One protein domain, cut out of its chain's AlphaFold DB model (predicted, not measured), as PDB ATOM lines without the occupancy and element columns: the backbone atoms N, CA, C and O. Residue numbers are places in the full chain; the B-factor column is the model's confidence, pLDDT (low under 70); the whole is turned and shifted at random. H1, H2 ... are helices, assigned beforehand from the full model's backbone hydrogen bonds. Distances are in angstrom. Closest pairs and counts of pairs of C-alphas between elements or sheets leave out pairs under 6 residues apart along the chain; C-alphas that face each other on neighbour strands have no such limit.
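AT A GLANCE: This is residues 19 to 75 and 178 to 195 of the 195 residues of an uncharacterized protein of Alligator mississippiensis (UniProt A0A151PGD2). One long helix, H2, runs through the middle, with H4 side by side with it and pointing the same way, and the short helix H3 set crosswise on another side of H2. The short helix H1 lies near the first end of H2, and the stretch of residues 66 to 75 has no named element. The printed part has 75 residues with four named helices, in the order H1, H2, H3, H4 along the chain, and no named strand; the class is all helix. It is only just compact, close to loose, with a radius of gyration of the C-alphas of 13.4 A. The C-alphas span 38 by 28 by 24 A along their three main axes.

IN THESE COORDINATES: The printed part begins at Tyr 19. H1 takes residues 22 to 27 and starts with C-alpha 22 at (115.934, 156.877, 133.398). After a tight link of 2 residues comes H2, residues 30 to 49, the longest helix, 28.8 A from its first C-alpha at (109.864, 158.253, 146.430) to its last. A short link of 8 residues leads to H3, residues 58 to 65, 10.5 A from first to last C-alpha. H4, residues 178 to 192, measures 20.1 A and ends with C-alpha 192 at (134.813, 150.612, 157.424).

HOW THE PARTS SIT: H2 is close to H1 but not clearly touching it; their closest C-alphas, those of Trp 25 and Lys 33, are 7.7 A apart. These two run opposite ways at a steep tilt of 61 degrees. H2 touches H3 with residues 37 to 44 alone, and their closest C-alphas, those of Arg 37 and Ile 63, are 6.4 A apart. H2 and H3 run opposite ways at a steep tilt of 68 degrees, only just short of about perpendicular. H2 also touches H4, the closest C-alphas being those of Asp 32 and Gln 178, 7.1 A apart. H2 and H4 run the same way at a shallow tilt of 11 degrees, with their centres 11.6 A apart. H1 is apart from H3 and from H4, and H3 is apart from H4. In H1, H2, H3 and H4 every O i to N i+4 pair is within hydrogen-bond range.

THE WHOLE: The two C-alphas farthest apart, those of Asp 75 and Phe 195, are 38.6 A from each other. Residues 76 to 177 are not printed, and C-alpha 75 and C-alpha 178 are 25.8 A apart across this cut, which lies in the link from H3 to H4. Of the links that are printed whole, none is long. The mean pLDDT of the printed part is 76.9; residues 74 to 75 and 178 to 195 are under 70, and H4 has a mean of 49. The printed part ends at Phe 195, the chain's last residue.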
ATOM      1  N   TYR A  19     124.294 153.702 139.691       85.06
ATOM      2  CA  TYR A  19     123.674 154.588 138.726       85.06
ATOM      3  C   TYR A  19     122.413 153.931 138.192       85.06
ATOM      4  O   TYR A  19     122.420 152.753 137.850       85.06
ATOM      5  N   PHE A  20     121.332 154.699 138.166       84.25
ATOM      6  CA  PHE A  20     120.070 154.263 137.590       84.25
ATOM      7  C   PHE A  20     119.929 154.863 136.203       84.25
ATOM      8  O   PHE A  20     120.152 156.062 136.018       84.25
ATOM      9  N   THR A  21     119.481 154.058 135.255       86.44
ATOM     10  CA  THR A  21     118.937 154.570 134.000       86.44
ATOM     11  C   THR A  21     117.659 155.365 134.271       86.44
ATOM     12  O   THR A  21     117.038 155.264 135.338       86.44
ATOM     13  N   ARG A  22     117.205 156.145 133.285       86.44
ATOM     14  CA  ARG A  22     115.934 156.877 133.398       86.44
ATOM     15  C   ARG A  22     114.763 155.949 133.738       86.44
ATOM     16  O   ARG A  22     113.982 156.247 134.639       86.44
ATOM     17  N   LYS A  23     114.671 154.810 133.047       84.50
ATOM     18  CA  LYS A  23     113.591 153.833 133.223       84.50
ATOM     19  C   LYS A  23     113.618 153.196 134.612       84.50
ATOM     20  O   LYS A  23     112.566 152.992 135.211       84.50
ATOM     21  N   GLU A  24     114.793 152.870 135.142       85.31
ATOM     22  CA  GLU A  24     114.908 152.334 136.503       85.31
ATOM     23  C   GLU A  24     114.555 153.393 137.545       85.31
ATOM     24  O   GLU A  24     113.789 153.111 138.462       85.31
ATOM     25  N   TRP A  25     115.035 154.628 137.368       88.25
ATOM     26  CA  TRP A  25     114.744 155.734 138.278       88.25
ATOM     27  C   TRP A  25     113.249 156.048 138.365       88.25
ATOM     28  O   TRP A  25     112.724 156.276 139.454       88.25
ATOM     29  N   GLU A  26     112.542 156.044 137.234       87.50
ATOM     30  CA  GLU A  26     111.094 156.271 137.185       87.50
ATOM     31  C   GLU A  26     110.301 155.170 137.909       87.50
ATOM     32  O   GLU A  26     109.257 155.461 138.493       87.50
ATOM     33  N   GLN A  27     110.821 153.941 137.946       85.62
ATOM     34  CA  GLN A  27     110.208 152.816 138.659       85.62
ATOM     35  C   GLN A  27     110.445 152.845 140.176       85.62
ATOM     36  O   GLN A  27     109.735 152.163 140.918       85.62
ATOM     37  N   LEU A  28     111.407 153.635 140.662       83.50
ATOM     38  CA  LEU A  28     111.656 153.775 142.094       83.50
ATOM     39  C   LEU A  28     110.538 154.557 142.783       83.50
ATOM     40  O   LEU A  28     110.124 155.632 142.331       83.50
ATOM     41  N   GLN A  29     110.118 154.062 143.947       86.75
ATOM     42  CA  GLN A  29     109.239 154.814 144.835       86.75
ATOM     43  C   GLN A  29     109.985 156.019 145.423       86.75
ATOM     44  O   GLN A  29     111.211 156.015 145.549       86.75
ATOM     45  N   ASP A  30     109.253 157.049 145.847       86.19
ATOM     46  CA  ASP A  30     109.864 158.253 146.430       86.19
ATOM     47  C   ASP A  30     110.723 157.944 147.666       86.19
ATOM     48  O   ASP A  30     111.768 158.567 147.866       86.19
ATOM     49  N   GLY A  31     110.326 156.939 148.457       82.06
ATOM     50  CA  GLY A  31     111.115 156.439 149.585       82.06
ATOM     51  C   GLY A  31     112.452 155.826 149.158       82.06
ATOM     52  O   GLY A  31     113.479 156.117 149.768       82.06
ATOM     53  N   ASP A  32     112.471 155.053 148.071       82.44
ATOM     54  CA  ASP A  32     113.697 154.448 147.533       82.44
ATOM     55  C   ASP A  32     114.632 155.508 146.938       82.44
ATOM     56  O   ASP A  32     115.844 155.471 147.158       82.44
ATOM     57  N   LYS A  33     114.074 156.511 146.247       84.88
ATOM     58  CA  LYS A  33     114.834 157.666 145.737       84.88
ATOM     59  C   LYS A  33     115.457 158.470 146.875       84.88
ATOM     60  O   LYS A  33     116.591 158.930 146.755       84.88
ATOM     61  N   MET A  34     114.728 158.662 147.976       84.88
ATOM     62  CA  MET A  34     115.252 159.324 149.173       84.88
ATOM     63  C   MET A  34     116.394 158.518 149.791       84.88
ATOM     64  O   MET A  34     117.469 159.071 150.017       84.88
ATOM     65  N   LEU A  35     116.190 157.214 149.990       84.56
ATOM     66  CA  LEU A  35     117.205 156.333 150.556       84.56
ATOM     67  C   LEU A  35     118.479 156.320 149.708       84.56
ATOM     68  O   LEU A  35     119.576 156.426 150.246       84.56
ATOM     69  N   TYR A  36     118.348 156.258 148.385       85.44
ATOM     70  CA  TYR A  36     119.487 156.337 147.479       85.44
ATOM     71  C   TYR A  36     120.306 157.621 147.685       85.44
ATOM     72  O   TYR A  36     121.523 157.551 147.865       85.44
ATOM     73  N   ARG A  37     119.645 158.788 147.729       88.31
ATOM     74  CA  ARG A  37     120.312 160.079 147.980       88.31
ATOM     75  C   ARG A  37     121.070 160.070 149.304       88.31
ATOM     76  O   ARG A  37     122.224 160.495 149.352       88.31
ATOM     77  N   GLU A  38     120.442 159.570 150.367       85.81
ATOM     78  CA  GLU A  38     121.082 159.461 151.679       85.81
ATOM     79  C   GLU A  38     122.301 158.539 151.649       85.81
ATOM     80  O   GLU A  38     123.352 158.891 152.183       85.81
ATOM     81  N   GLN A  39     122.188 157.381 151.001       83.81
ATOM     82  CA  GLN A  39     123.270 156.404 150.926       83.81
ATOM     83  C   GLN A  39     124.468 156.936 150.141       83.81
ATOM     84  O   GLN A  39     125.603 156.787 150.590       83.81
ATOM     85  N   MET A  40     124.237 157.619 149.019       87.06
ATOM     86  CA  MET A  40     125.321 158.234 148.248       87.06
ATOM     87  C   MET A  40     126.029 159.331 149.048       87.06
ATOM     88  O   MET A  40     127.258 159.390 149.066       87.06
ATOM     89  N   LEU A  41     125.277 160.148 149.794       87.62
ATOM     90  CA  LEU A  41     125.862 161.151 150.683       87.62
ATOM     91  C   LEU A  41     126.679 160.528 151.819       87.62
ATOM     92  O   LEU A  41     127.787 160.991 152.084       87.62
ATOM     93  N   ARG A  42     126.169 159.476 152.473       85.81
ATOM     94  CA  ARG A  42     126.898 158.766 153.539       85.81
ATOM     95  C   ARG A  42     128.196 158.152 153.017       85.81
ATOM     96  O   ARG A  42     129.224 158.277 153.676       85.81
ATOM     97  N   ASN A  43     128.167 157.559 151.823       84.81
ATOM     98  CA  ASN A  43     129.361 157.020 151.173       84.81
ATOM     99  C   ASN A  43     130.402 158.121 150.923       84.81
ATOM    100  O   ASN A  43     131.567 157.963 151.282       84.81
ATOM    101  N   TYR A  44     129.989 159.270 150.382       87.12
ATOM    102  CA  TYR A  44     130.903 160.392 150.161       87.12
ATOM    103  C   TYR A  44     131.483 160.951 151.469       87.12
ATOM    104  O   TYR A  44     132.680 161.217 151.554       87.12
ATOM    105  N   GLN A  45     130.664 161.091 152.513       86.62
ATOM    106  CA  GLN A  45     131.136 161.533 153.828       86.62
ATOM    107  C   GLN A  45     132.188 160.583 154.403       86.62
ATOM    108  O   GLN A  45     133.199 161.051 154.922       86.62
ATOM    109  N   ALA A  46     131.991 159.270 154.257       83.75
ATOM    110  CA  ALA A  46     132.974 158.279 154.671       83.75
ATOM    111  C   ALA A  46     134.316 158.469 153.942       83.75
ATOM    112  O   ALA A  46     135.361 158.473 154.587       83.75
ATOM    113  N   LEU A  47     134.302 158.725 152.631       83.94
ATOM    114  CA  LEU A  47     135.526 159.008 151.870       83.94
ATOM    115  C   LEU A  47     136.242 160.267 152.356       83.94
ATOM    116  O   LEU A  47     137.463 160.262 152.516       83.94
ATOM    117  N   VAL A  48     135.496 161.337 152.639       85.56
ATOM    118  CA  VAL A  48     136.065 162.566 153.213       85.56
ATOM    119  C   VAL A  48     136.686 162.282 154.583       85.56
ATOM    120  O   VAL A  48     137.800 162.733 154.850       85.56
ATOM    121  N   SER A  49     136.028 161.487 155.435       84.56
ATOM    122  CA  SER A  49     136.584 161.055 156.726       84.56
ATOM    123  C   SER A  49     137.850 160.204 156.586       84.56
ATOM    124  O   SER A  49     138.718 160.270 157.452       84.56
ATOM    125  N   LEU A  50     137.997 159.465 155.482       81.69
ATOM    126  CA  LEU A  50     139.208 158.713 155.132       81.69
ATOM    127  C   LEU A  50     140.311 159.585 154.501       81.69
ATOM    128  O   LEU A  50     141.367 159.078 154.125       81.69
ATOM    129  N   GLY A  51     140.102 160.901 154.408       83.12
ATOM    130  CA  GLY A  51     141.095 161.850 153.911       83.12
ATOM    131  C   GLY A  51     141.003 162.138 152.414       83.12
ATOM    132  O   GLY A  51     141.977 162.632 151.841       83.12
ATOM    133  N   TYR A  52     139.865 161.865 151.768       84.50
ATOM    134  CA  TYR A  52     139.631 162.291 150.389       84.50
ATOM    135  C   TYR A  52     139.669 163.823 150.271       84.50
ATOM    136  O   TYR A  52     138.922 164.533 150.944       84.50
ATOM    137  N   GLN A  53     140.543 164.333 149.397       85.94
ATOM    138  CA  GLN A  53     140.719 165.769 149.123       85.94
ATOM    139  C   GLN A  53     140.437 166.139 147.654       85.94
ATOM    140  O   GLN A  53     140.705 167.268 147.239       85.94
ATOM    141  N   GLY A  54     139.929 165.195 146.857       85.06
ATOM    142  CA  GLY A  54     139.638 165.410 145.440       85.06
ATOM    143  C   GLY A  54     138.379 166.254 145.187       85.06
ATOM    144  O   GLY A  54     137.766 166.776 146.126       85.06
ATOM    145  N   PRO A  55     137.992 166.439 143.912       89.19
ATOM    146  CA  PRO A  55     136.750 167.122 143.565       89.19
ATOM    147  C   PRO A  55     135.532 166.349 144.084       89.19
ATOM    148  O   PRO A  55     135.556 165.125 144.216       89.19
ATOM    149  N   THR A  56     134.454 167.065 144.384       88.25
ATOM    150  CA  THR A  56     133.179 166.430 144.727       88.25
ATOM    151  C   THR A  56     132.629 165.708 143.492       88.25
ATOM    152  O   THR A  56     132.571 166.343 142.441       88.25
ATOM    153  N   PRO A  57     132.225 164.426 143.594       89.12
ATOM    154  CA  PRO A  57     131.616 163.714 142.474       89.12
ATOM    155  C   PRO A  57     130.372 164.432 141.953       89.12
ATOM    156  O   PRO A  57     129.570 164.921 142.755       89.12
ATOM    157  N   ASP A  58     130.158 164.429 140.637       90.12
ATOM    158  CA  ASP A  58     129.021 165.114 140.005       90.12
ATOM    159  C   ASP A  58     127.683 164.658 140.593       90.12
ATOM    160  O   ASP A  58     126.829 165.473 140.936       90.12
ATOM    161  N   LEU A  59     127.523 163.348 140.810       90.44
ATOM    162  CA  LEU A  59     126.349 162.777 141.470       90.44
ATOM    163  C   LEU A  59     126.097 163.397 142.856       90.44
ATOM    164  O   LEU A  59     124.958 163.734 143.182       90.44
ATOM    165  N   ILE A  60     127.146 163.580 143.660       93.50
ATOM    166  CA  ILE A  60     127.043 164.205 144.984       93.50
ATOM    167  C   ILE A  60     126.684 165.682 144.856       93.50
ATOM    168  O   ILE A  60     125.826 166.160 145.600       93.50
ATOM    169  N   GLY A  61     127.283 166.388 143.895       92.69
ATOM    170  CA  GLY A  61     126.944 167.776 143.589       92.69
ATOM    171  C   GLY A  61     125.459 167.952 143.267       92.69
ATOM    172  O   GLY A  61     124.802 168.797 143.877       92.69
ATOM    173  N   ARG A  62     124.904 167.107 142.389       93.81
ATOM    174  CA  ARG A  62     123.474 167.105 142.021       93.81
ATOM    175  C   ARG A  62     122.565 166.840 143.225       93.81
ATOM    176  O   ARG A  62     121.589 167.558 143.449       93.81
ATOM    177  N   ILE A  63     122.914 165.858 144.065       93.50
ATOM    178  CA  ILE A  63     122.161 165.565 145.297       93.50
ATOM    179  C   ILE A  63     122.168 166.771 146.248       93.50
ATOM    180  O   ILE A  63     121.125 167.131 146.794       93.50
ATOM    181  N   GLN A  64     123.322 167.411 146.441       90.75
ATOM    182  CA  GLN A  64     123.459 168.578 147.318       90.75
ATOM    183  C   GLN A  64     122.695 169.801 146.799       90.75
ATOM    184  O   GLN A  64     122.171 170.577 147.599       90.75
ATOM    185  N   GLN A  65     122.583 169.950 145.478       92.62
ATOM    186  CA  GLN A  65     121.751 170.972 144.833       92.62
ATOM    187  C   GLN A  65     120.247 170.679 144.955       92.62
ATOM    188  O   GLN A  65     119.423 171.559 144.710       92.62
ATOM    189  N   GLY A  66     119.879 169.476 145.404       90.38
ATOM    190  CA  GLY A  66     118.493 169.061 145.576       90.38
ATOM    191  C   GLY A  66     117.840 168.593 144.280       90.38
ATOM    192  O   GLY A  66     116.615 168.644 144.172       90.38
ATOM    193  N   GLU A  67     118.632 168.142 143.304       90.25
ATOM    194  CA  GLU A  67     118.096 167.612 142.057       90.25
ATOM    195  C   GLU A  67     117.212 166.383 142.303       90.25
ATOM    196  O   GLU A  67     117.536 165.449 143.052       90.25
ATOM    197  N   VAL A  68     116.045 166.405 141.660       85.69
ATOM    198  CA  VAL A  68     115.047 165.341 141.789       85.69
ATOM    199  C   VAL A  68     115.381 164.173 140.862       85.69
ATOM    200  O   VAL A  68     115.145 163.020 141.224       85.69
ATOM    201  N   GLU A  69     115.968 164.459 139.707       88.81
ATOM    202  CA  GLU A  69     116.293 163.496 138.662       88.81
ATOM    203  C   GLU A  69     117.789 163.179 138.686       88.81
ATOM    204  O   GLU A  69     118.614 164.003 138.315       88.81
ATOM    205  N   LEU A  70     118.140 161.982 139.161       89.69
ATOM    206  CA  LEU A  70     119.539 161.571 139.355       89.69
ATOM    207  C   LEU A  70     119.965 160.431 138.426       89.69
ATOM    208  O   LEU A  70     121.030 159.843 138.619       89.69
ATOM    209  N   TRP A  71     119.137 160.122 137.432       89.50
ATOM    210  CA  TRP A  71     119.426 159.093 136.450       89.50
ATOM    211  C   TRP A  71     120.574 159.501 135.519       89.50
ATOM    212  O   TRP A  71     120.953 160.675 135.424       89.50
ATOM    213  N   VAL A  72     121.149 158.500 134.864       86.31
ATOM    214  CA  VAL A  72     122.137 158.644 133.793       86.31
ATOM    215  C   VAL A  72     121.520 158.186 132.475       86.31
ATOM    216  O   VAL A  72     120.566 157.401 132.472       86.31
ATOM    217  N   TYR A  73     122.004 158.739 131.360       80.62
ATOM    218  CA  TYR A  73     121.564 158.290 130.044       80.62
ATOM    219  C   TYR A  73     122.083 156.874 129.819       80.62
ATOM    220  O   TYR A  73     123.250 156.594 130.094       80.62
ATOM    221  N   ASP A  74     121.200 156.004 129.357       68.69
ATOM    222  CA  ASP A  74     121.566 154.669 128.926       68.69
ATOM    223  C   ASP A  74     121.843 154.749 127.424       68.69
ATOM    224  O   ASP A  74     120.994 155.233 126.674       68.69
ATOM    225  N   ASP A  75     123.047 154.374 126.991       64.94
ATOM    226  CA  ASP A  75     123.414 154.394 125.566       64.94
ATOM    227  C   ASP A  75     122.760 153.223 124.797       64.94
ATOM    228  O   ASP A  75     122.952 153.087 123.592       64.94
ATOM    229  N   GLN A 178     116.218 148.850 148.344       46.66
ATOM    230  CA  GLN A 178     116.409 148.279 149.676       46.66
ATOM    231  C   GLN A 178     117.368 147.077 149.739       46.66
ATOM    232  O   GLN A 178     118.235 147.044 150.606       46.66
ATOM    233  N   LEU A 179     117.254 146.089 148.847       50.22
ATOM    234  CA  LEU A 179     118.107 144.894 148.829       50.22
ATOM    235  C   LEU A 179     119.508 145.218 148.289       50.22
ATOM    236  O   LEU A 179     120.511 144.730 148.818       50.22
ATOM    237  N   LEU A 180     119.571 146.091 147.280       55.16
ATOM    238  CA  LEU A 180     120.817 146.527 146.654       55.16
ATOM    239  C   LEU A 180     121.611 147.466 147.581       55.16
ATOM    240  O   LEU A 180     122.806 147.268 147.788       55.16
ATOM    241  N   CYS A 181     120.934 148.412 148.235       45.53
ATOM    242  CA  CYS A 181     121.481 149.288 149.267       45.53
ATOM    243  C   CYS A 181     121.775 148.543 150.565       45.53
ATOM    244  O   CYS A 181     122.756 148.896 151.198       45.53
ATOM    245  N   SER A 182     121.012 147.521 150.966       44.75
ATOM    246  CA  SER A 182     121.345 146.720 152.158       44.75
ATOM    247  C   SER A 182     122.592 145.867 151.934       44.75
ATOM    248  O   SER A 182     123.462 145.837 152.801       44.75
ATOM    249  N   SER A 183     122.736 145.238 150.759       50.56
ATOM    250  CA  SER A 183     123.965 144.504 150.416       50.56
ATOM    251  C   SER A 183     125.164 145.441 150.264       50.56
ATOM    252  O   SER A 183     126.221 145.162 150.822       50.56
ATOM    253  N   LYS A 184     125.016 146.588 149.583       51.50
ATOM    254  CA  LYS A 184     126.112 147.561 149.439       51.50
ATOM    255  C   LYS A 184     126.432 148.318 150.730       51.50
ATOM    256  O   LYS A 184     127.603 148.535 150.999       51.50
ATOM    257  N   ALA A 185     125.453 148.649 151.574       48.53
ATOM    258  CA  ALA A 185     125.696 149.227 152.899       48.53
ATOM    259  C   ALA A 185     126.406 148.238 153.824       48.53
ATOM    260  O   ALA A 185     127.287 148.640 154.577       48.53
ATOM    261  N   ALA A 186     126.057 146.948 153.752       48.56
ATOM    262  CA  ALA A 186     126.777 145.903 154.471       48.56
ATOM    263  C   ALA A 186     128.237 145.801 154.002       48.56
ATOM    264  O   ALA A 186     129.123 145.620 154.836       48.56
ATOM    265  N   LEU A 187     128.506 145.990 152.704       50.34
ATOM    266  CA  LEU A 187     129.868 146.080 152.168       50.34
ATOM    267  C   LEU A 187     130.587 147.358 152.630       50.34
ATOM    268  O   LEU A 187     131.722 147.258 153.084       50.34
ATOM    269  N   THR A 188     129.931 148.524 152.626       47.84
ATOM    270  CA  THR A 188     130.498 149.784 153.144       47.84
ATOM    271  C   THR A 188     130.836 149.678 154.634       47.84
ATOM    272  O   THR A 188     131.934 150.038 155.040       47.84
ATOM    273  N   ILE A 189     129.938 149.138 155.464       45.00
ATOM    274  CA  ILE A 189     130.185 148.930 156.901       45.00
ATOM    275  C   ILE A 189     131.293 147.890 157.122       45.00
ATOM    276  O   ILE A 189     132.128 148.078 158.003       45.00
ATOM    277  N   SER A 190     131.346 146.824 156.317       45.66
ATOM    278  CA  SER A 190     132.422 145.824 156.400       45.66
ATOM    279  C   SER A 190     133.786 146.418 156.034       45.66
ATOM    280  O   SER A 190     134.760 146.156 156.731       45.66
ATOM    281  N   LEU A 191     133.846 147.276 155.010       53.03
ATOM    282  CA  LEU A 191     135.068 147.972 154.598       53.03
ATOM    283  C   LEU A 191     135.515 149.020 155.638       53.03
ATOM    284  O   LEU A 191     136.711 149.207 155.848       53.03
ATOM    285  N   LEU A 192     134.565 149.655 156.335       53.47
ATOM    286  CA  LEU A 192     134.813 150.612 157.424       53.47
ATOM    287  C   LEU A 192     135.256 149.960 158.747       53.47
ATOM    288  O   LEU A 192     135.818 150.652 159.588       53.47
ATOM    289  N   LEU A 193     135.006 148.660 158.949       41.91
ATOM    290  CA  LEU A 193     135.394 147.911 160.159       41.91
ATOM    291  C   LEU A 193     136.691 147.095 159.991       41.91
ATOM    292  O   LEU A 193     137.070 146.354 160.899       41.91
ATOM    293  N   GLN A 194     137.363 147.199 158.842       42.56
ATOM    294  CA  GLN A 194     138.609 146.483 158.535       42.56
ATOM    295  C   GLN A 194     139.885 147.337 158.647       42.56
ATOM    296  O   GLN A 194     140.966 146.854 158.308       42.56
ATOM    297  N   PHE A 195     139.774 148.549 159.198       41.81
ATOM    298  CA  PHE A 195     140.873 149.416 159.638       41.81
ATOM    299  C   PHE A 195     140.633 149.882 161.078       41.81
ATOM    300  O   PHE A 195     141.641 150.120 161.781       41.81
TER     301      PHE A 195